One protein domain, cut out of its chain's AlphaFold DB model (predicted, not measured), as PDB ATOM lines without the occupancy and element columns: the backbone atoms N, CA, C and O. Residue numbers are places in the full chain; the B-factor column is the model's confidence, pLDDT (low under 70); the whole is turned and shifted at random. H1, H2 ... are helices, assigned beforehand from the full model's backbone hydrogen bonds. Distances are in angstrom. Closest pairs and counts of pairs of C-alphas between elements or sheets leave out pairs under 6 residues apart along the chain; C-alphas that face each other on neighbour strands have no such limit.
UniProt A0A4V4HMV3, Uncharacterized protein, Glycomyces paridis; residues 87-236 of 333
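This is residues 87 to 236 of the 333 residues of an uncharacterized protein of Glycomyces paridis (UniProt A0A4V4HMV3). Four helices are stacked in the row H4, H1, H5, H6, with H1 between H4 and H5, as a loose, long bundle. The short helices H2 and H3 sit at one end of it, and H7 extends the length past the other end, where residues 231 to 236 stick out. The printed part has 150 residues with seven named helices, H1 to H7 in order along the chain, and no named strand; the class is all helix. The whole is loose, with a radius of gyration of the C-alphas of 18.5 A, and a rod spanning 66 by 29 by 20 A.

H1, residues 87 to 107, H4, residues 127 to 155, and H5, residues 158 to 189, form an up-and-down bundle, each running against the one before it. H1 and H4 touch at a shallow tilt of 29 degrees, opposite ways; their closest C-alphas, of Phe 102 and Ala 136, are 4.8 A apart. H1 touches residues 168 to 180 of H5 at a steep tilt of 44 degrees, the same way, closest at the C-alphas of Thr 100 and Gly 172, 3.9 A. H4 and H5 are a helical hairpin, touching with residues 144 to 155 and 158 to 165 at a tilt of 35.2 degrees, only just steep; the C-alphas of Ala 151 and Val 161 come closest, at 5.7 A. H5 is the hub, touching four helices. H6, residues 199 to 215, makes a second hairpin with H5, closest at the C-alphas of Ser 170 and Phe 208, 4.8 A; H4 and H6 are apart. H7, residues 218 to 236, touches H5 at Leu 164 and Val 219, the closest C-alphas, 6.5 A apart, and only just touches H4, with 3 pairs of C-alphas within 8 A, the closest those of Phe 155 and Val 226, 6.6 A. H2, residues 111 to 116, and H3, residues 118 to 124, touch only at the corner, closest at the C-alphas of Gly 114 and His 121, 5.0 A. Every O i to N i+4 pair is within hydrogen-bond range in H1, H4, H5 and H7; the counts are 1 of 2 in H2, 2 of 3 in H3 and 11 of 13 in H6.

H1 begins at C-alpha 87, (-11.834, -35.476, -26.968), and is 29.5 A long. H4 measures 41.9 A, H5 46.2 A, H6 24.5 A. H6 has a kink of 25 degrees near residue 206. H7, 26.9 A, ends at C-alpha 236, (-37.077, -36.592, -40.277).

The C-alphas of Gly 191 and Leu 236 are farthest apart, 66.9 A. The printed part has no cut and no long link. Mean pLDDT of the printed part is 91.2; residues 192 to 195 are under 70.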
ATOM      1  N   ARG A  87     -11.717 -36.177 -28.259       92.75
ATOM      2  CA  ARG A  87     -11.834 -35.476 -26.968       92.75
ATOM      3  C   ARG A  87     -12.638 -36.267 -25.941       92.75
ATOM      4  O   ARG A  87     -12.217 -36.348 -24.793       92.75
ATOM      5  N   LEU A  88     -13.769 -36.856 -26.335       92.06
ATOM      6  CA  LEU A  88     -14.567 -37.691 -25.435       92.06
ATOM      7  C   LEU A  88     -13.756 -38.907 -24.976       92.06
ATOM      8  O   LEU A  88     -13.751 -39.219 -23.787       92.06
ATOM      9  N   VAL A  89     -13.040 -39.552 -25.903       94.00
ATOM     10  CA  VAL A  89     -12.136 -40.668 -25.588       94.00
ATOM     11  C   VAL A  89     -11.032 -40.208 -24.638       94.00
ATOM     12  O   VAL A  89     -10.852 -40.818 -23.591       94.00
ATOM     13  N   ALA A  90     -10.365 -39.088 -24.930       95.19
ATOM     14  CA  ALA A  90      -9.311 -38.536 -24.082       95.19
ATOM     15  C   ALA A  90      -9.807 -38.208 -22.664       95.19
ATOM     16  O   ALA A  90      -9.138 -38.554 -21.697       95.19
ATOM     17  N   PHE A  91     -10.991 -37.605 -22.507       95.31
ATOM     18  CA  PHE A  91     -11.567 -37.346 -21.181       95.31
ATOM     19  C   PHE A  91     -12.034 -38.620 -20.473       95.31
ATOM     20  O   PHE A  91     -11.964 -38.687 -19.250       95.31
ATOM     21  N   THR A  92     -12.480 -39.633 -21.217       95.38
ATOM     22  CA  THR A  92     -12.848 -40.943 -20.658       95.38
ATOM     23  C   THR A  92     -11.609 -41.650 -20.113       95.38
ATOM     24  O   THR A  92     -11.597 -42.047 -18.952       95.38
ATOM     25  N   VAL A  93     -10.545 -41.743 -20.917       97.19
ATOM     26  CA  VAL A  93      -9.265 -42.359 -20.534       97.19
ATOM     27  C   VAL A  93      -8.592 -41.564 -19.417       97.19
ATOM     28  O   VAL A  93      -8.208 -42.137 -18.404       97.19
ATOM     29  N   GLY A  94      -8.503 -40.240 -19.552       97.06
ATOM     30  CA  GLY A  94      -7.931 -39.372 -18.522       97.06
ATOM     31  C   GLY A  94      -8.712 -39.427 -17.208       97.06
ATOM     32  O   GLY A  94      -8.110 -39.458 -16.142       97.06
ATOM     33  N   GLY A  95     -10.045 -39.506 -17.274       97.19
ATOM     34  CA  GLY A  95     -10.889 -39.721 -16.100       97.19
ATOM     35  C   GLY A  95     -10.645 -41.075 -15.446       97.19
ATOM     36  O   GLY A  95     -10.497 -41.131 -14.231       97.19
ATOM     37  N   ALA A  96     -10.546 -42.143 -16.240       97.88
ATOM     38  CA  ALA A  96     -10.249 -43.483 -15.743       97.88
ATOM     39  C   ALA A  96      -8.896 -43.512 -15.020       97.88
ATOM     40  O   ALA A  96      -8.839 -43.939 -13.875       97.88
ATOM     41  N   LEU A  97      -7.843 -42.969 -15.641       98.31
ATOM     42  CA  LEU A  97      -6.507 -42.880 -15.048       98.31
ATOM     43  C   LEU A  97      -6.484 -42.038 -13.768       98.31
ATOM     44  O   LEU A  97      -5.842 -42.429 -12.797       98.31
ATOM     45  N   ALA A  98      -7.193 -40.906 -13.742       98.19
ATOM     46  CA  ALA A  98      -7.272 -40.065 -12.552       98.19
ATOM     47  C   ALA A  98      -7.960 -40.797 -11.388       98.19
ATOM     48  O   ALA A  98      -7.430 -40.796 -10.278       98.19
ATOM     49  N   TRP A  99      -9.080 -41.482 -11.653       98.44
ATOM     50  CA  TRP A  99      -9.765 -42.299 -10.651       98.44
ATOM     51  C   TRP A  99      -8.919 -43.495 -10.202       98.44
ATOM     52  O   TRP A  99      -8.922 -43.807  -9.013       98.44
ATOM     53  N   THR A 100      -8.157 -44.127 -11.103       98.44
ATOM     54  CA  THR A 100      -7.185 -45.176 -10.753       98.44
ATOM     55  C   THR A 100      -6.116 -44.645  -9.813       98.44
ATOM     56  O   THR A 100      -5.892 -45.238  -8.763       98.44
ATOM     57  N   ALA A 101      -5.486 -43.516 -10.151       98.12
ATOM     58  CA  ALA A 101      -4.453 -42.907  -9.321       98.12
ATOM     59  C   ALA A 101      -5.003 -42.506  -7.948       98.12
ATOM     60  O   ALA A 101      -4.395 -42.823  -6.933       98.12
ATOM     61  N   PHE A 102      -6.174 -41.866  -7.905       98.06
ATOM     62  CA  PHE A 102      -6.820 -41.489  -6.649       98.06
ATOM     63  C   PHE A 102      -7.117 -42.711  -5.773       98.06
ATOM     64  O   PHE A 102      -6.813 -42.695  -4.584       98.06
ATOM     65  N   SER A 103      -7.657 -43.777  -6.363       96.88
ATOM     66  CA  SER A 103      -8.016 -44.990  -5.623       96.88
ATOM     67  C   SER A 103      -6.781 -45.751  -5.146       96.88
ATOM     68  O   SER A 103      -6.748 -46.164  -4.000       96.88
ATOM     69  N   TYR A 104      -5.744 -45.876  -5.981       96.75
ATOM     70  CA  TYR A 104      -4.459 -46.470  -5.593       96.75
ATOM     71  C   TYR A 104      -3.804 -45.704  -4.432       96.75
ATOM     72  O   TYR A 104      -3.435 -46.282  -3.418       96.75
ATOM     73  N   LEU A 105      -3.713 -44.374  -4.537       96.56
ATOM     74  CA  LEU A 105      -3.126 -43.555  -3.475       96.56
ATOM     75  C   LEU A 105      -3.954 -43.608  -2.182       96.56
ATOM     76  O   LEU A 105      -3.385 -43.652  -1.096       96.56
ATOM     77  N   GLY A 106      -5.286 -43.607  -2.295       94.75
ATOM     78  CA  GLY A 106      -6.188 -43.669  -1.147       94.75
ATOM     79  C   GLY A 106      -6.223 -45.041  -0.471       94.75
ATOM     80  O   GLY A 106      -6.286 -45.114   0.750       94.75
ATOM     81  N   PHE A 107      -6.155 -46.132  -1.236       94.50
ATOM     82  CA  PHE A 107      -6.136 -47.486  -0.677       94.50
ATOM     83  C   PHE A 107      -4.832 -47.812   0.049       94.50
ATOM     84  O   PHE A 107      -4.868 -48.588   0.997       94.50
ATOM     85  N   ALA A 108      -3.717 -47.174  -0.311       93.38
ATOM     86  CA  ALA A 108      -2.456 -47.301   0.420       93.38
ATOM     87  C   ALA A 108      -2.544 -46.878   1.903       93.38
ATOM     88  O   ALA A 108      -1.741 -47.345   2.701       93.38
ATOM     89  N   GLU A 109      -3.515 -46.036   2.274       91.81
ATOM     90  CA  GLU A 109      -3.750 -45.596   3.661       91.81
ATOM     91  C   GLU A 109      -4.591 -46.590   4.481       91.81
ATOM     92  O   GLU A 109      -4.806 -46.397   5.680       91.81
ATOM     93  N   LEU A 110      -5.127 -47.643   3.852       90.50
ATOM     94  CA  LEU A 110      -5.945 -48.621   4.559       90.50
ATOM     95  C   LEU A 110      -5.073 -49.461   5.509       90.50
ATOM     96  O   LEU A 110      -4.025 -49.957   5.086       90.50
ATOM     97  N   PRO A 111      -5.511 -49.701   6.763       85.06
ATOM     98  CA  PRO A 111      -4.722 -50.436   7.756       85.06
ATOM     99  C   PRO A 111      -4.211 -51.800   7.263       85.06
ATOM    100  O   PRO A 111      -3.037 -52.121   7.445       85.06
ATOM    101  N   ASP A 112      -5.063 -52.564   6.577       82.81
ATOM    102  CA  ASP A 112      -4.741 -53.903   6.067       82.81
ATOM    103  C   ASP A 112      -3.693 -53.877   4.936       82.81
ATOM    104  O   ASP A 112      -2.942 -54.836   4.735       82.81
ATOM    105  N   VAL A 113      -3.609 -52.768   4.189       84.12
ATOM    106  CA  VAL A 113      -2.590 -52.587   3.145       84.12
ATOM    107  C   VAL A 113      -1.219 -52.370   3.780       84.12
ATOM    108  O   VAL A 113      -0.229 -52.891   3.277       84.12
ATOM    109  N   GLY A 114      -1.153 -51.714   4.941       80.38
ATOM    110  CA  GLY A 114       0.092 -51.579   5.696       80.38
ATOM    111  C   GLY A 114       0.692 -52.902   6.160       80.38
ATOM    112  O   GLY A 114       1.913 -53.052   6.148       80.38
ATOM    113  N   ALA A 115      -0.147 -53.881   6.500       79.56
ATOM    114  CA  ALA A 115       0.306 -55.214   6.894       79.56
ATOM    115  C   ALA A 115       0.835 -56.046   5.711       79.56
ATOM    116  O   ALA A 115       1.700 -56.897   5.896       79.56
ATOM    117  N   THR A 116       0.325 -55.801   4.502       81.25
ATOM    118  CA  THR A 116       0.669 -56.570   3.295       81.25
ATOM    119  C   THR A 116       1.712 -55.882   2.411       81.25
ATOM    120  O   THR A 116       2.364 -56.545   1.610       81.25
ATOM    121  N   GLN A 117       1.875 -54.560   2.528       85.06
ATOM    122  CA  GLN A 117       2.742 -53.722   1.687       85.06
ATOM    123  C   GLN A 117       3.454 -52.645   2.531       85.06
ATOM    124  O   GLN A 117       3.221 -51.445   2.338       85.06
ATOM    125  N   PRO A 118       4.353 -53.029   3.456       81.56
ATOM    126  CA  PRO A 118       4.941 -52.106   4.431       81.56
ATOM    127  C   PRO A 118       5.696 -50.940   3.774       81.56
ATOM    128  O   PRO A 118       5.513 -49.787   4.153       81.56
ATOM    129  N   GLY A 119       6.453 -51.201   2.700       85.62
ATOM    130  CA  GLY A 119       7.187 -50.151   1.986       85.62
ATOM    131  C   GLY A 119       6.297 -49.121   1.274       85.62
ATOM    132  O   GLY A 119       6.727 -47.988   1.049       85.62
ATOM    133  N   LEU A 120       5.060 -49.485   0.916       87.31
ATOM    134  CA  LEU A 120       4.083 -48.540   0.368       87.31
ATOM    135  C   LEU A 120       3.440 -47.713   1.485       87.31
ATOM    136  O   LEU A 120       3.287 -46.504   1.337       87.31
ATOM    137  N   HIS A 121       3.131 -48.352   2.610       85.81
ATOM    138  CA  HIS A 121       2.548 -47.713   3.791       85.81
ATOM    139  C   HIS A 121       3.469 -46.675   4.429       85.81
ATOM    140  O   HIS A 121       3.031 -45.583   4.786       85.81
ATOM    141  N   ASP A 122       4.769 -46.958   4.489       89.81
ATOM    142  CA  ASP A 122       5.759 -45.994   4.973       89.81
ATOM    143  C   ASP A 122       5.813 -44.742   4.086       89.81
ATOM    144  O   ASP A 122       5.937 -43.620   4.583       89.81
ATOM    145  N   ARG A 123       5.657 -44.913   2.765       91.50
ATOM    146  CA  ARG A 123       5.540 -43.784   1.828       91.50
ATOM    147  C   ARG A 123       4.219 -43.049   2.008       91.50
ATOM    148  O   ARG A 123       4.226 -41.820   1.956       91.50
ATOM    149  N   ALA A 124       3.126 -43.769   2.251       91.25
ATOM    150  CA  ALA A 124       1.806 -43.188   2.473       91.25
ATOM    151  C   ALA A 124       1.797 -42.206   3.660       91.25
ATOM    152  O   ALA A 124       1.270 -41.103   3.575       91.25
ATOM    153  N   ARG A 125       2.566 -42.504   4.713       91.19
ATOM    154  CA  ARG A 125       2.711 -41.639   5.900       91.19
ATOM    155  C   ARG A 125       3.473 -40.329   5.680       91.19
ATOM    156  O   ARG A 125       3.569 -39.509   6.596       91.19
ATOM    157  N   THR A 126       4.049 -40.109   4.504       95.81
ATOM    158  CA  THR A 126       4.764 -38.865   4.209       95.81
ATOM    159  C   THR A 126       3.798 -37.747   3.807       95.81
ATOM    160  O   THR A 126       2.803 -37.962   3.120       95.81
ATOM    161  N   TRP A 127       4.108 -36.500   4.174       95.94
ATOM    162  CA  TRP A 127       3.228 -35.357   3.883       95.94
ATOM    163  C   TRP A 127       2.972 -35.143   2.378       95.94
ATOM    164  O   TRP A 127       1.917 -34.634   1.996       95.94
ATOM    165  N   TRP A 128       3.911 -35.535   1.506       95.75
ATOM    166  CA  TRP A 128       3.741 -35.407   0.057       95.75
ATOM    167  C   TRP A 128       2.725 -36.410  -0.502       95.75
ATOM    168  O   TRP A 128       2.110 -36.128  -1.530       95.75
ATOM    169  N   TRP A 129       2.479 -37.534   0.178       96.31
ATOM    170  CA  TRP A 129       1.446 -38.488  -0.222       96.31
ATOM    171  C   TRP A 129       0.049 -37.871  -0.137       96.31
ATOM    172  O   TRP A 129      -0.729 -37.946  -1.088       96.31
ATOM    173  N   VAL A 130      -0.223 -37.137   0.948       94.94
ATOM    174  CA  VAL A 130      -1.459 -36.357   1.113       94.94
ATOM    175  C   VAL A 130      -1.624 -35.357  -0.035       94.94
ATOM    176  O   VAL A 130      -2.714 -35.226  -0.597       94.94
ATOM    177  N   VAL A 131      -0.540 -34.690  -0.449       97.25
ATOM    178  CA  VAL A 131      -0.561 -33.783  -1.610       97.25
ATOM    179  C   VAL A 131      -0.947 -34.536  -2.886       97.25
ATOM    180  O   VAL A 131      -1.794 -34.051  -3.638       97.25
ATOM    181  N   LEU A 132      -0.395 -35.729  -3.124       97.75
ATOM    182  CA  LEU A 132      -0.755 -36.544  -4.286       97.75
ATOM    183  C   LEU A 132      -2.216 -36.999  -4.259       97.75
ATOM    184  O   LEU A 132      -2.877 -36.910  -5.293       97.75
ATOM    185  N   ILE A 133      -2.745 -37.420  -3.104       97.06
ATOM    186  CA  ILE A 133      -4.164 -37.783  -2.952       97.06
ATOM    187  C   ILE A 133      -5.051 -36.591  -3.327       97.06
ATOM    188  O   ILE A 133      -5.973 -36.728  -4.134       97.06
ATOM    189  N   VAL A 134      -4.749 -35.401  -2.798       97.50
ATOM    190  CA  VAL A 134      -5.513 -34.181  -3.092       97.50
ATOM    191  C   VAL A 134      -5.433 -33.822  -4.578       97.50
ATOM    192  O   VAL A 134      -6.448 -33.463  -5.182       97.50
ATOM    193  N   LEU A 135      -4.254 -33.929  -5.196       98.06
ATOM    194  CA  LEU A 135      -4.081 -33.682  -6.628       98.06
ATOM    195  C   LEU A 135      -4.849 -34.699  -7.480       98.06
ATOM    196  O   LEU A 135      -5.532 -34.300  -8.423       98.06
ATOM    197  N   ALA A 136      -4.801 -35.983  -7.129       97.56
ATOM    198  CA  ALA A 136      -5.520 -37.041  -7.828       97.56
ATOM    199  C   ALA A 136      -7.043 -36.885  -7.684       97.56
ATOM    200  O   ALA A 136      -7.771 -37.045  -8.665       97.56
ATOM    201  N   LEU A 137      -7.533 -36.478  -6.508       97.12
ATOM    202  CA  LEU A 137      -8.945 -36.162  -6.283       97.12
ATOM    203  C   LEU A 137      -9.393 -34.972  -7.143       97.12
ATOM    204  O   LEU A 137     -10.411 -35.050  -7.835       97.12
ATOM    205  N   LYS A 138      -8.610 -33.884  -7.158       97.56
ATOM    206  CA  LYS A 138      -8.879 -32.715  -8.015       97.56
ATOM    207  C   LYS A 138      -8.873 -33.093  -9.495       97.56
ATOM    208  O   LYS A 138      -9.775 -32.682 -10.226       97.56
ATOM    209  N   ALA A 139      -7.903 -33.895  -9.931       97.50
ATOM    210  CA  ALA A 139      -7.825 -34.394 -11.300       97.50
ATOM    211  C   ALA A 139      -9.048 -35.252 -11.658       97.50
ATOM    212  O   ALA A 139      -9.649 -35.042 -12.710       97.50
ATOM    213  N   SER A 140      -9.473 -36.143 -10.759       96.62
ATOM    214  CA  SER A 140     -10.654 -37.003 -10.927       96.62
ATOM    215  C   SER A 140     -11.938 -36.185 -11.049       96.62
ATOM    216  O   SER A 140     -12.735 -36.398 -11.968       96.62
ATOM    217  N   GLY A 141     -12.117 -35.189 -10.175       96.31
ATOM    218  CA  GLY A 141     -13.245 -34.260 -10.224       96.31
ATOM    219  C   GLY A 141     -13.275 -33.449 -11.521       96.31
ATOM    220  O   GLY A 141     -14.303 -33.402 -12.200       96.31
ATOM    221  N   LEU A 142     -12.134 -32.873 -11.916       96.50
ATOM    222  CA  LEU A 142     -12.008 -32.088 -13.145       96.50
ATOM    223  C   LEU A 142     -12.270 -32.938 -14.394       96.50
ATOM    224  O   LEU A 142     -13.038 -32.524 -15.265       96.50
ATOM    225  N   ALA A 143     -11.669 -34.125 -14.482       94.94
ATOM    226  CA  ALA A 143     -11.853 -35.037 -15.604       94.94
ATOM    227  C   ALA A 143     -13.311 -35.503 -15.708       94.94
ATOM    228  O   ALA A 143     -13.888 -35.470 -16.794       94.94
ATOM    229  N   THR A 144     -13.946 -35.833 -14.579       95.06
ATOM    230  CA  THR A 144     -15.367 -36.209 -14.532       95.06
ATOM    231  C   THR A 144     -16.265 -35.056 -14.975       95.06
ATOM    232  O   THR A 144     -17.182 -35.258 -15.772       95.06
ATOM    233  N   TRP A 145     -16.004 -33.830 -14.514       95.50
ATOM    234  CA  TRP A 145     -16.762 -32.650 -14.933       95.50
ATOM    235  C   TRP A 145     -16.621 -32.380 -16.437       95.50
ATOM    236  O   TRP A 145     -17.627 -32.201 -17.128       95.50
ATOM    237  N   ARG A 146     -15.394 -32.436 -16.973       95.62
ATOM    238  CA  ARG A 146     -15.116 -32.269 -18.411       95.62
ATOM    239  C   ARG A 146     -15.771 -33.361 -19.251       95.62
ATOM    240  O   ARG A 146     -16.423 -33.040 -20.243       95.62
ATOM    241  N   LEU A 147     -15.665 -34.620 -18.825       94.25
ATOM    242  CA  LEU A 147     -16.321 -35.761 -19.459       94.25
ATOM    243  C   LEU A 147     -17.836 -35.565 -19.504       94.25
ATOM    244  O   LEU A 147     -18.446 -35.726 -20.559       94.25
ATOM    245  N   ARG A 148     -18.447 -35.173 -18.381       93.56
ATOM    246  CA  ARG A 148     -19.890 -34.915 -18.318       93.56
ATOM    247  C   ARG A 148     -20.299 -33.769 -19.230       93.56
ATOM    248  O   ARG A 148     -21.292 -33.908 -19.934       93.56
ATOM    249  N   GLY A 149     -19.539 -32.675 -19.248       91.38
ATOM    250  CA  GLY A 149     -19.789 -31.544 -20.138       91.38
ATOM    251  C   GLY A 149     -19.717 -31.939 -21.614       91.38
ATOM    252  O   GLY A 149     -20.623 -31.623 -22.379       91.38
ATOM    253  N   GLU A 150     -18.685 -32.681 -22.010       92.38
ATOM    254  CA  GLU A 150     -18.503 -33.129 -23.395       92.38
ATOM    255  C   GLU A 150     -19.567 -34.155 -23.813       92.38
ATOM    256  O   GLU A 150     -20.204 -34.004 -24.856       92.38
ATOM    257  N   ALA A 151     -19.842 -35.151 -22.967       90.31
ATOM    258  CA  ALA A 151     -20.885 -36.139 -23.220       90.31
ATOM    259  C   ALA A 151     -22.280 -35.490 -23.271       90.31
ATOM    260  O   ALA A 151     -23.090 -35.834 -24.131       90.31
ATOM    261  N   GLN A 152     -22.563 -34.512 -22.404       89.19
ATOM    262  CA  GLN A 152     -23.817 -33.757 -22.437       89.19
ATOM    263  C   GLN A 152     -23.932 -32.925 -23.719       89.19
ATOM    264  O   GLN A 152     -25.007 -32.879 -24.310       89.19
ATOM    265  N   ARG A 153     -22.839 -32.315 -24.192       87.06
ATOM    266  CA  ARG A 153     -22.817 -31.559 -25.455       87.06
ATOM    267  C   ARG A 153     -23.064 -32.441 -26.678       87.06
ATOM    268  O   ARG A 153     -23.696 -31.971 -27.619       87.06
ATOM    269  N   GLN A 154     -22.563 -33.675 -26.684       86.94
ATOM    270  CA  GLN A 154     -22.698 -34.588 -27.827       86.94
ATOM    271  C   GLN A 154     -24.025 -35.354 -27.826       86.94
ATOM    272  O   GLN A 154     -24.674 -35.481 -28.862       86.94
ATOM    273  N   PHE A 155     -24.441 -35.866 -26.668       86.00
ATOM    274  CA  PHE A 155     -25.571 -36.793 -26.576       86.00
ATOM    275  C   PHE A 155     -26.842 -36.155 -26.010       86.00
ATOM    276  O   PHE A 155     -27.909 -36.738 -26.172       86.00
ATOM    277  N   ARG A 156     -26.741 -35.002 -25.320       82.88
ATOM    278  CA  ARG A 156     -27.842 -34.259 -24.658       82.88
ATOM    279  C   ARG A 156     -28.764 -35.120 -23.773       82.88
ATOM    280  O   ARG A 156     -29.822 -34.673 -23.346       82.88
ATOM    281  N   GLN A 157     -28.337 -36.332 -23.412       83.56
ATOM    282  CA  GLN A 157     -29.117 -37.282 -22.631       83.56
ATOM    283  C   GLN A 157     -28.441 -37.580 -21.292       83.56
ATOM    284  O   GLN A 157     -27.473 -38.341 -21.209       83.56
ATOM    285  N   GLN A 158     -29.021 -37.051 -20.214       81.62
ATOM    286  CA  GLN A 158     -28.450 -37.147 -18.868       81.62
ATOM    287  C   GLN A 158     -28.214 -38.588 -18.397       81.62
ATOM    288  O   GLN A 158     -27.234 -38.847 -17.701       81.62
ATOM    289  N   SER A 159     -29.073 -39.545 -18.769       83.00
ATOM    290  CA  SER A 159     -28.907 -40.946 -18.352       83.00
ATOM    291  C   SER A 159     -27.637 -41.580 -18.922       83.00
ATOM    292  O   SER A 159     -26.995 -42.378 -18.246       83.00
ATOM    293  N   VAL A 160     -27.265 -41.218 -20.154       87.38
ATOM    294  CA  VAL A 160     -26.039 -41.707 -20.799       87.38
ATOM    295  C   VAL A 160     -24.821 -41.063 -20.156       87.38
ATOM    296  O   VAL A 160     -23.879 -41.763 -19.806       87.38
ATOM    297  N   VAL A 161     -24.881 -39.753 -19.908       89.81
ATOM    298  CA  VAL A 161     -23.809 -39.003 -19.240       89.81
ATOM    299  C   VAL A 161     -23.530 -39.544 -17.834       89.81
ATOM    300  O   VAL A 161     -22.376 -39.786 -17.487       89.81
ATOM    301  N   LYS A 162     -24.581 -39.777 -17.034       90.19
ATOM    302  CA  LYS A 162     -24.464 -40.369 -15.693       90.19
ATOM    303  C   LYS A 162     -23.905 -41.793 -15.754       90.19
ATOM    304  O   LYS A 162     -23.019 -42.124 -14.978       90.19
ATOM    305  N   GLY A 163     -24.396 -42.614 -16.687       92.00
ATOM    306  CA  GLY A 163     -23.916 -43.984 -16.873       92.00
ATOM    307  C   GLY A 163     -22.437 -44.048 -17.256       92.00
ATOM    308  O   GLY A 163     -21.698 -44.833 -16.673       92.00
ATOM    309  N   LEU A 164     -21.997 -43.189 -18.180       94.12
ATOM    310  CA  LEU A 164     -20.602 -43.112 -18.611       94.12
ATOM    311  C   LEU A 164     -19.679 -42.666 -17.470       94.12
ATOM    312  O   LEU A 164     -18.665 -43.311 -17.226       94.12
ATOM    313  N   ALA A 165     -20.045 -41.606 -16.742       95.19
ATOM    314  CA  ALA A 165     -19.263 -41.133 -15.599       95.19
ATOM    315  C   ALA A 165     -19.141 -42.201 -14.499       95.19
ATOM    316  O   ALA A 165     -18.055 -42.395 -13.958       95.19
ATOM    317  N   LEU A 166     -20.233 -42.922 -14.212       95.88
ATOM    318  CA  LEU A 166     -20.230 -44.020 -13.247       95.88
ATOM    319  C   LEU A 166     -19.295 -45.151 -13.686       95.88
ATOM    320  O   LEU A 166     -18.484 -45.595 -12.889       95.88
ATOM    321  N   VAL A 167     -19.357 -45.579 -14.952       96.94
ATOM    322  CA  VAL A 167     -18.465 -46.624 -15.486       96.94
ATOM    323  C   VAL A 167     -16.997 -46.215 -15.395       96.94
ATOM    324  O   VAL A 167     -16.175 -47.031 -14.994       96.94
ATOM    325  N   VAL A 168     -16.664 -44.961 -15.712       97.62
ATOM    326  CA  VAL A 168     -15.285 -44.451 -15.625       97.62
ATOM    327  C   VAL A 168     -14.771 -44.449 -14.184       97.62
ATOM    328  O   VAL A 168     -13.658 -44.913 -13.940       97.62
ATOM    329  N   ALA A 169     -15.576 -43.979 -13.228       97.31
ATOM    330  CA  ALA A 169     -15.205 -43.994 -11.815       97.31
ATOM    331  C   ALA A 169     -15.083 -45.429 -11.273       97.31
ATOM    332  O   ALA A 169     -14.074 -45.769 -10.661       97.31
ATOM    333  N   SER A 170     -16.063 -46.295 -11.561       97.75
ATOM    334  CA  SER A 170     -16.034 -47.712 -11.180       97.75
ATOM    335  C   SER A 170     -14.817 -48.434 -11.753       97.75
ATOM    336  O   SER A 170     -14.188 -49.212 -11.039       97.75
ATOM    337  N   PHE A 171     -14.463 -48.164 -13.014       97.88
ATOM    338  CA  PHE A 171     -13.251 -48.698 -13.630       97.88
ATOM    339  C   PHE A 171     -12.008 -48.253 -12.867       97.88
ATOM    340  O   PHE A 171     -11.211 -49.103 -12.487       97.88
ATOM    341  N   GLY A 172     -11.861 -46.950 -12.608       97.50
ATOM    342  CA  GLY A 172     -10.687 -46.431 -11.916       97.50
ATOM    343  C   GLY A 172     -10.530 -47.008 -10.509       97.50
ATOM    344  O   GLY A 172      -9.453 -47.475 -10.153       97.50
ATOM    345  N   ILE A 173     -11.621 -47.089  -9.744       96.94
ATOM    346  CA  ILE A 173     -11.612 -47.689  -8.402       96.94
ATOM    347  C   ILE A 173     -11.229 -49.171  -8.453       96.94
ATOM    348  O   ILE A 173     -10.351 -49.613  -7.712       96.94
ATOM    349  N   THR A 174     -11.834 -49.929  -9.372       97.06
ATOM    350  CA  THR A 174     -11.532 -51.359  -9.545       97.06
ATOM    351  C   THR A 174     -10.078 -51.572  -9.971       97.06
ATOM    352  O   THR A 174      -9.404 -52.448  -9.437       97.06
ATOM    353  N   ALA A 175      -9.567 -50.753 -10.893       97.56
ATOM    354  CA  ALA A 175      -8.184 -50.817 -11.354       97.56
ATOM    355  C   ALA A 175      -7.190 -50.453 -10.240       97.56
ATOM    356  O   ALA A 175      -6.174 -51.126 -10.096       97.56
ATOM    357  N   GLY A 176      -7.493 -49.438  -9.424       96.81
ATOM    358  CA  GLY A 176      -6.679 -49.074  -8.261       96.81
ATOM    359  C   GLY A 176      -6.565 -50.225  -7.259       96.81
ATOM    360  O   GLY A 176      -5.458 -50.582  -6.866       96.81
ATOM    361  N   ALA A 177      -7.685 -50.875  -6.923       95.56
ATOM    362  CA  ALA A 177      -7.680 -52.070  -6.073       95.56
ATOM    363  C   ALA A 177      -6.913 -53.239  -6.714       95.56
ATOM    364  O   ALA A 177      -6.134 -53.915  -6.044       95.56
ATOM    365  N   ALA A 178      -7.090 -53.467  -8.019       95.56
ATOM    366  CA  ALA A 178      -6.392 -54.527  -8.742       95.56
ATOM    367  C   ALA A 178      -4.865 -54.355  -8.707       95.56
ATOM    368  O   ALA A 178      -4.154 -55.349  -8.591       95.56
ATOM    369  N   LEU A 179      -4.353 -53.117  -8.743       95.62
ATOM    370  CA  LEU A 179      -2.918 -52.845  -8.597       95.62
ATOM    371  C   LEU A 179      -2.386 -53.266  -7.220       95.62
ATOM    372  O   LEU A 179      -1.314 -53.863  -7.140       95.62
ATOM    373  N   HIS A 180      -3.140 -53.022  -6.146       93.06
ATOM    374  CA  HIS A 180      -2.759 -53.512  -4.819       93.06
ATOM    375  C   HIS A 180      -2.834 -55.036  -4.728       93.06
ATOM    376  O   HIS A 180      -1.916 -55.641  -4.184       93.06
ATOM    377  N   PHE A 181      -3.868 -55.677  -5.287       91.94
ATOM    378  CA  PHE A 181      -3.929 -57.142  -5.321       91.94
ATOM    379  C   PHE A 181      -2.782 -57.753  -6.127       91.94
ATOM    380  O   PHE A 181      -2.240 -58.772  -5.712       91.94
ATOM    381  N   ALA A 182      -2.380 -57.130  -7.236       91.94
ATOM    382  CA  ALA A 182      -1.232 -57.573  -8.020       91.94
ATOM    383  C   ALA A 182       0.070 -57.492  -7.208       91.94
ATOM    384  O   ALA A 182       0.835 -58.453  -7.201       91.94
ATOM    385  N   ALA A 183       0.285 -56.395  -6.474       89.06
ATOM    386  CA  ALA A 183       1.446 -56.238  -5.594       89.06
ATOM    387  C   ALA A 183       1.431 -57.207  -4.394       89.06
ATOM    388  O   ALA A 183       2.470 -57.715  -3.982       89.06
ATOM    389  N   TYR A 184       0.252 -57.508  -3.845       87.56
ATOM    390  CA  TYR A 184       0.097 -58.539  -2.817       87.56
ATOM    391  C   TYR A 184       0.401 -59.943  -3.366       87.56
ATOM    392  O   TYR A 184       1.127 -60.712  -2.742       87.56
ATOM    393  N   ALA A 185      -0.105 -60.270  -4.559       87.88
ATOM    394  CA  ALA A 185       0.137 -61.558  -5.199       87.88
ATOM    395  C   ALA A 185       1.622 -61.779  -5.534       87.88
ATOM    396  O   ALA A 185       2.101 -62.902  -5.392       87.88
ATOM    397  N   SER A 186       2.357 -60.731  -5.930       87.06
ATOM    398  CA  SER A 186       3.811 -60.836  -6.103       87.06
ATOM    399  C   SER A 186       4.525 -61.118  -4.779       87.06
ATOM    400  O   SER A 186       5.323 -62.044  -4.724       87.06
ATOM    401  N   ALA A 187       4.161 -60.423  -3.693       84.06
ATOM    402  CA  ALA A 187       4.767 -60.642  -2.374       84.06
ATOM    403  C   ALA A 187       4.505 -62.056  -1.812       84.06
ATOM    404  O   ALA A 187       5.359 -62.626  -1.137       84.06
ATOM    405  N   LEU A 188       3.342 -62.652  -2.112       84.31
ATOM    406  CA  LEU A 188       3.068 -64.064  -1.808       84.31
ATOM    407  C   LEU A 188       3.993 -65.013  -2.579       84.31
ATOM    408  O   LEU A 188       4.476 -65.990  -2.011       84.31
ATOM    409  N   GLY A 189       4.226 -64.739  -3.867       83.62
ATOM    410  CA  GLY A 189       5.110 -65.542  -4.717       83.62
ATOM    411  C   GLY A 189       6.562 -65.537  -4.241       83.62
ATOM    412  O   GLY A 189       7.236 -66.561  -4.332       83.62
ATOM    413  N   ASP A 190       6.997 -64.417  -3.664       83.06
ATOM    414  CA  ASP A 190       8.335 -64.240  -3.097       83.06
ATOM    415  C   ASP A 190       8.459 -64.794  -1.657       83.06
ATOM    416  O   ASP A 190       9.543 -64.801  -1.077       83.06
ATOM    417  N   GLY A 191       7.362 -65.302  -1.072       77.62
ATOM    418  CA  GLY A 191       7.323 -65.848   0.292       77.62
ATOM    419  C   GLY A 191       7.346 -64.790   1.403       77.62
ATOM    420  O   GLY A 191       7.528 -65.128   2.573       77.62
ATOM    421  N   GLU A 192       7.162 -63.515   1.055       68.38
ATOM    422  CA  GLU A 192       7.237 -62.377   1.980       68.38
ATOM    423  C   GLU A 192       5.909 -62.105   2.708       68.38
ATOM    424  O   GLU A 192       5.892 -61.469   3.764       68.38
ATOM    425  N   ALA A 193       4.788 -62.602   2.177       64.81
ATOM    426  CA  ALA A 193       3.460 -62.404   2.748       64.81
ATOM    427  C   ALA A 193       2.916 -63.690   3.404       64.81
ATOM    428  O   ALA A 193       2.742 -64.708   2.746       64.81
ATOM    429  N   ASN A 194       2.580 -63.619   4.697       63.09
ATOM    430  CA  ASN A 194       1.853 -64.662   5.447       63.09
ATOM    431  C   ASN A 194       0.511 -64.146   6.006       63.09
ATOM    432  O   ASN A 194      -0.050 -64.719   6.938       63.09
ATOM    433  N   VAL A 195       0.030 -63.016   5.486       69.81
ATOM    434  CA  VAL A 195      -1.127 -62.280   6.013       69.81
ATOM    435  C   VAL A 195      -2.312 -62.453   5.072       69.81
ATOM    436  O   VAL A 195      -2.129 -62.541   3.862       69.81
ATOM    437  N   GLU A 196      -3.523 -62.499   5.626       79.62
ATOM    438  CA  GLU A 196      -4.763 -62.549   4.852       79.62
ATOM    439  C   GLU A 196      -4.897 -61.356   3.882       79.62
ATOM    440  O   GLU A 196      -4.397 -60.259   4.159       79.62
ATOM    441  N   PRO A 197      -5.583 -61.538   2.737       75.25
ATOM    442  CA  PRO A 197      -5.810 -60.452   1.792       75.25
ATOM    443  C   PRO A 197      -6.603 -59.307   2.446       75.25
ATOM    444  O   PRO A 197      -7.496 -59.565   3.254       75.25
ATOM    445  N   PRO A 198      -6.347 -58.043   2.060       82.19
ATOM    446  CA  PRO A 198      -6.950 -56.875   2.701       82.19
ATOM    447  C   PRO A 198      -8.477 -56.857   2.514       82.19
ATOM    448  O   PRO A 198      -8.997 -56.457   1.463       82.19
ATOM    449  N   ALA A 199      -9.208 -57.296   3.542       86.94
ATOM    450  CA  ALA A 199     -10.650 -57.529   3.494       86.94
ATOM    451  C   ALA A 199     -11.434 -56.236   3.231       86.94
ATOM    452  O   ALA A 199     -12.395 -56.235   2.456       86.94
ATOM    453  N   ILE A 200     -10.982 -55.112   3.799       87.44
ATOM    454  CA  ILE A 200     -11.586 -53.794   3.554       87.44
ATOM    455  C   ILE A 200     -11.484 -53.418   2.070       87.44
ATOM    456  O   ILE A 200     -12.430 -52.879   1.492       87.44
ATOM    457  N   MET A 201     -10.368 -53.741   1.415       88.50
ATOM    458  CA  MET A 201     -10.193 -53.445  -0.005       88.50
ATOM    459  C   MET A 201     -11.119 -54.294  -0.877       88.50
ATOM    460  O   MET A 201     -11.694 -53.767  -1.826       88.50
ATOM    461  N   LEU A 202     -11.330 -55.573  -0.540       89.81
ATOM    462  CA  LEU A 202     -12.340 -56.411  -1.203       89.81
ATOM    463  C   LEU A 202     -13.744 -55.822  -1.035       89.81
ATOM    464  O   LEU A 202     -14.476 -55.691  -2.018       89.81
ATOM    465  N   PHE A 203     -14.099 -55.415   0.187       91.75
ATOM    466  CA  PHE A 203     -15.392 -54.805   0.491       91.75
ATOM    467  C   PHE A 203     -15.651 -53.540  -0.339       91.75
ATOM    468  O   PHE A 203     -16.767 -53.326  -0.810       91.75
ATOM    469  N   LEU A 204     -14.616 -52.729  -0.578       90.00
ATOM    470  CA  LEU A 204     -14.709 -51.546  -1.430       90.00
ATOM    471  C   LEU A 204     -14.698 -51.900  -2.922       90.00
ATOM    472  O   LEU A 204     -15.506 -51.365  -3.672       90.00
ATOM    473  N   ALA A 205     -13.824 -52.798  -3.375       92.25
ATOM    474  CA  ALA A 205     -13.627 -53.086  -4.795       92.25
ATOM    475  C   ALA A 205     -14.788 -53.870  -5.425       92.25
ATOM    476  O   ALA A 205     -15.176 -53.580  -6.559       92.25
ATOM    477  N   VAL A 206     -15.365 -54.842  -4.708       95.19
ATOM    478  CA  VAL A 206     -16.396 -55.747  -5.247       95.19
ATOM    479  C   VAL A 206     -17.639 -54.995  -5.749       95.19
ATOM    480  O   VAL A 206     -18.024 -55.229  -6.897       95.19
ATOM    481  N   PRO A 207     -18.244 -54.049  -4.999       96.81
ATOM    482  CA  PRO A 207     -19.377 -53.267  -5.494       96.81
ATOM    483  C   PRO A 207     -19.068 -52.502  -6.786       96.81
ATOM    484  O   PRO A 207     -19.875 -52.513  -7.720       96.81
ATOM    485  N   PHE A 208     -17.894 -51.867  -6.885       96.00
ATOM    486  CA  PHE A 208     -17.510 -51.138  -8.098       96.00
ATOM    487  C   PHE A 208     -17.228 -52.080  -9.266       96.00
ATOM    488  O   PHE A 208     -17.652 -51.776 -10.383       96.00
ATOM    489  N   ALA A 209     -16.616 -53.238  -9.016       96.62
ATOM    490  CA  ALA A 209     -16.422 -54.276 -10.020       96.62
ATOM    491  C   ALA A 209     -17.766 -54.823 -10.528       96.62
ATOM    492  O   ALA A 209     -17.947 -54.978 -11.735       96.62
ATOM    493  N   SER A 210     -18.749 -55.036  -9.643       96.94
ATOM    494  CA  SER A 210     -20.109 -55.438 -10.029       96.94
ATOM    495  C   SER A 210     -20.802 -54.370 -10.877       96.94
ATOM    496  O   SER A 210     -21.364 -54.678 -11.931       96.94
ATOM    497  N   VAL A 211     -20.728 -53.096 -10.471       96.25
ATOM    498  CA  VAL A 211     -21.264 -51.981 -11.267       96.25
ATOM    499  C   VAL A 211     -20.596 -51.933 -12.638       96.25
ATOM    500  O   VAL A 211     -21.292 -51.787 -13.643       96.25
ATOM    501  N   LEU A 212     -19.273 -52.083 -12.696       96.19
ATOM    502  CA  LEU A 212     -18.511 -52.084 -13.938       96.19
ATOM    503  C   LEU A 212     -18.927 -53.244 -14.850       96.19
ATOM    504  O   LEU A 212     -19.253 -53.002 -16.009       96.19
ATOM    505  N   ALA A 213     -18.994 -54.470 -14.325       96.06
ATOM    506  CA  ALA A 213     -19.379 -55.665 -15.074       96.06
ATOM    507  C   ALA A 213     -20.787 -55.548 -15.680       96.06
ATOM    508  O   ALA A 213     -21.008 -55.930 -16.828       96.06
ATOM    509  N   VAL A 214     -21.731 -54.957 -14.942       95.62
ATOM    510  CA  VAL A 214     -23.112 -54.776 -15.408       95.62
ATOM    511  C   VAL A 214     -23.245 -53.588 -16.366       95.62
ATOM    512  O   VAL A 214     -23.973 -53.654 -17.357       95.62
ATOM    513  N   ARG A 215     -22.589 -52.459 -16.074       93.88
ATOM    514  CA  ARG A 215     -22.826 -51.194 -16.787       93.88
ATOM    515  C   ARG A 215     -21.892 -50.969 -17.967       93.88
ATOM    516  O   ARG A 215     -22.341 -50.358 -18.936       93.88
ATOM    517  N   ALA A 216     -20.648 -51.443 -17.930       92.62
ATOM    518  CA  ALA A 216     -19.699 -51.225 -19.022       92.62
ATOM    519  C   ALA A 216     -20.200 -51.784 -20.367       92.62
ATOM    520  O   ALA A 216     -20.177 -51.026 -21.339       92.62
ATOM    521  N   PRO A 217     -20.767 -53.009 -20.448       94.25
ATOM    522  CA  PRO A 217     -21.325 -53.524 -21.703       94.25
ATOM    523  C   PRO A 217     -22.544 -52.729 -22.196       94.25
ATOM    524  O   PRO A 217     -22.832 -52.686 -23.391       94.25
ATOM    525  N   TRP A 218     -23.264 -52.062 -21.288       91.38
ATOM    526  CA  TRP A 218     -24.456 -51.285 -21.627       91.38
ATOM    527  C   TRP A 218     -24.133 -49.914 -22.235       91.38
ATOM    528  O   TRP A 218     -24.911 -49.404 -23.042       91.38
ATOM    529  N   VAL A 219     -22.992 -49.313 -21.885       89.81
ATOM    530  CA  VAL A 219     -22.557 -48.002 -22.398       89.81
ATOM    531  C   VAL A 219     -22.501 -47.933 -23.932       89.81
ATOM    532  O   VAL A 219     -23.153 -47.038 -24.478       89.81
ATOM    533  N   PRO A 220     -21.804 -48.829 -24.664       89.50
ATOM    534  CA  PRO A 220     -21.746 -48.749 -26.125       89.50
ATOM    535  C   PRO A 220     -23.134 -48.871 -26.757       89.50
ATOM    536  O   PRO A 220     -23.465 -48.135 -27.687       89.50
ATOM    537  N   PHE A 221     -23.993 -49.725 -26.201       90.81
ATOM    538  CA  PHE A 221     -25.361 -49.887 -26.675       90.81
ATOM    539  C   PHE A 221     -26.232 -48.655 -26.412       90.81
ATOM    540  O   PHE A 221     -27.017 -48.244 -27.271       90.81
ATOM    541  N   ALA A 222     -26.085 -48.028 -25.245       88.44
ATOM    542  CA  ALA A 222     -26.756 -46.779 -24.926       88.44
ATOM    543  C   ALA A 222     -26.314 -45.656 -25.876       88.44
ATOM    544  O   ALA A 222     -27.170 -44.967 -26.427       88.44
ATOM    545  N   LEU A 223     -25.008 -45.522 -26.127       89.00
ATOM    546  CA  LEU A 223     -24.449 -44.532 -27.052       89.00
ATOM    547  C   LEU A 223     -24.947 -44.757 -28.483       89.00
ATOM    548  O   LEU A 223     -25.448 -43.825 -29.111       89.00
ATOM    549  N   TRP A 224     -24.919 -46.002 -28.964       89.94
ATOM    550  CA  TRP A 224     -25.456 -46.366 -30.275       89.94
ATOM    551  C   TRP A 224     -26.945 -46.029 -30.407       89.94
ATOM    552  O   TRP A 224     -27.368 -45.450 -31.411       89.94
ATOM    553  N   ARG A 225     -27.755 -46.325 -29.379       88.75
ATOM    554  CA  ARG A 225     -29.183 -45.972 -29.359       88.75
ATOM    555  C   ARG A 225     -29.401 -44.464 -29.459       88.75
ATOM    556  O   ARG A 225     -30.278 -44.046 -30.214       88.75
ATOM    557  N   VAL A 226     -28.622 -43.653 -28.740       88.25
ATOM    558  CA  VAL A 226     -28.730 -42.186 -28.827       88.25
ATOM    559  C   VAL A 226     -28.345 -41.689 -30.211       88.25
ATOM    560  O   VAL A 226     -29.101 -40.930 -30.810       88.25
ATOM    561  N   GLN A 227     -27.233 -42.169 -30.763       89.25
ATOM    562  CA  GLN A 227     -26.800 -41.787 -32.108       89.25
ATOM    563  C   GLN A 227     -27.835 -42.154 -33.167       89.25
ATOM    564  O   GLN A 227     -28.146 -41.347 -34.040       89.25
ATOM    565  N   ARG A 228     -28.416 -43.355 -33.077       89.25
ATOM    566  CA  ARG A 228     -29.479 -43.796 -33.982       89.25
ATOM    567  C   ARG A 228     -30.705 -42.887 -33.895       89.25
ATOM    568  O   ARG A 228     -31.279 -42.556 -34.928       89.25
ATOM    569  N   ARG A 229     -31.088 -42.461 -32.687       88.31
ATOM    570  CA  ARG A 229     -32.192 -41.509 -32.478       88.31
ATOM    571  C   ARG A 229     -31.877 -40.133 -33.057       88.31
ATOM    572  O   ARG A 229     -32.689 -39.609 -33.805       88.31
ATOM    573  N   GLN A 230     -30.691 -39.590 -32.795       90.12
ATOM    574  CA  GLN A 230     -30.266 -38.298 -33.342       90.12
ATOM    575  C   GLN A 230     -30.214 -38.310 -34.877       90.12
ATOM    576  O   GLN A 230     -30.728 -37.397 -35.513       90.12
ATOM    577  N   ARG A 231     -29.678 -39.375 -35.490       90.94
ATOM    578  CA  ARG A 231     -29.695 -39.550 -36.954       90.94
ATOM    579  C   ARG A 231     -31.114 -39.605 -37.509       90.94
ATOM    580  O   ARG A 231     -31.384 -39.008 -38.542       90.94
ATOM    581  N   ARG A 232     -32.027 -40.289 -36.817       90.31
ATOM    582  CA  ARG A 232     -33.441 -40.337 -37.207       90.31
ATOM    583  C   ARG A 232     -34.107 -38.962 -37.113       90.31
ATOM    584  O   ARG A 232     -34.846 -38.616 -38.021       90.31
ATOM    585  N   ILE A 233     -33.828 -38.179 -36.069       90.88
ATOM    586  CA  ILE A 233     -34.312 -36.792 -35.953       90.88
ATOM    587  C   ILE A 233     -33.824 -35.966 -37.147       90.88
ATOM    588  O   ILE A 233     -34.624 -35.331 -37.824       90.88
ATOM    589  N   GLN A 234     -32.526 -36.035 -37.455       91.50
ATOM    590  CA  GLN A 234     -31.949 -35.327 -38.598       91.50
ATOM    591  C   GLN A 234     -32.590 -35.759 -39.928       91.50
ATOM    592  O   GLN A 234     -32.926 -34.914 -40.754       91.50
ATOM    593  N   GLN A 235     -32.809 -37.062 -40.119       91.69
ATOM    594  CA  GLN A 235     -33.489 -37.592 -41.299       91.69
ATOM    595  C   GLN A 235     -34.931 -37.076 -41.405       91.69
ATOM    596  O   GLN A 235     -35.332 -36.622 -42.472       91.69
ATOM    597  N   LEU A 236     -35.699 -37.094 -40.310       92.56
ATOM    598  CA  LEU A 236     -37.077 -36.592 -40.277       92.56
ATOM    599  C   LEU A 236     -37.155 -35.097 -40.607       92.56
ATOM    600  O   LEU A 236     -38.042 -34.695 -41.353       92.56
TER     601      LEU A 236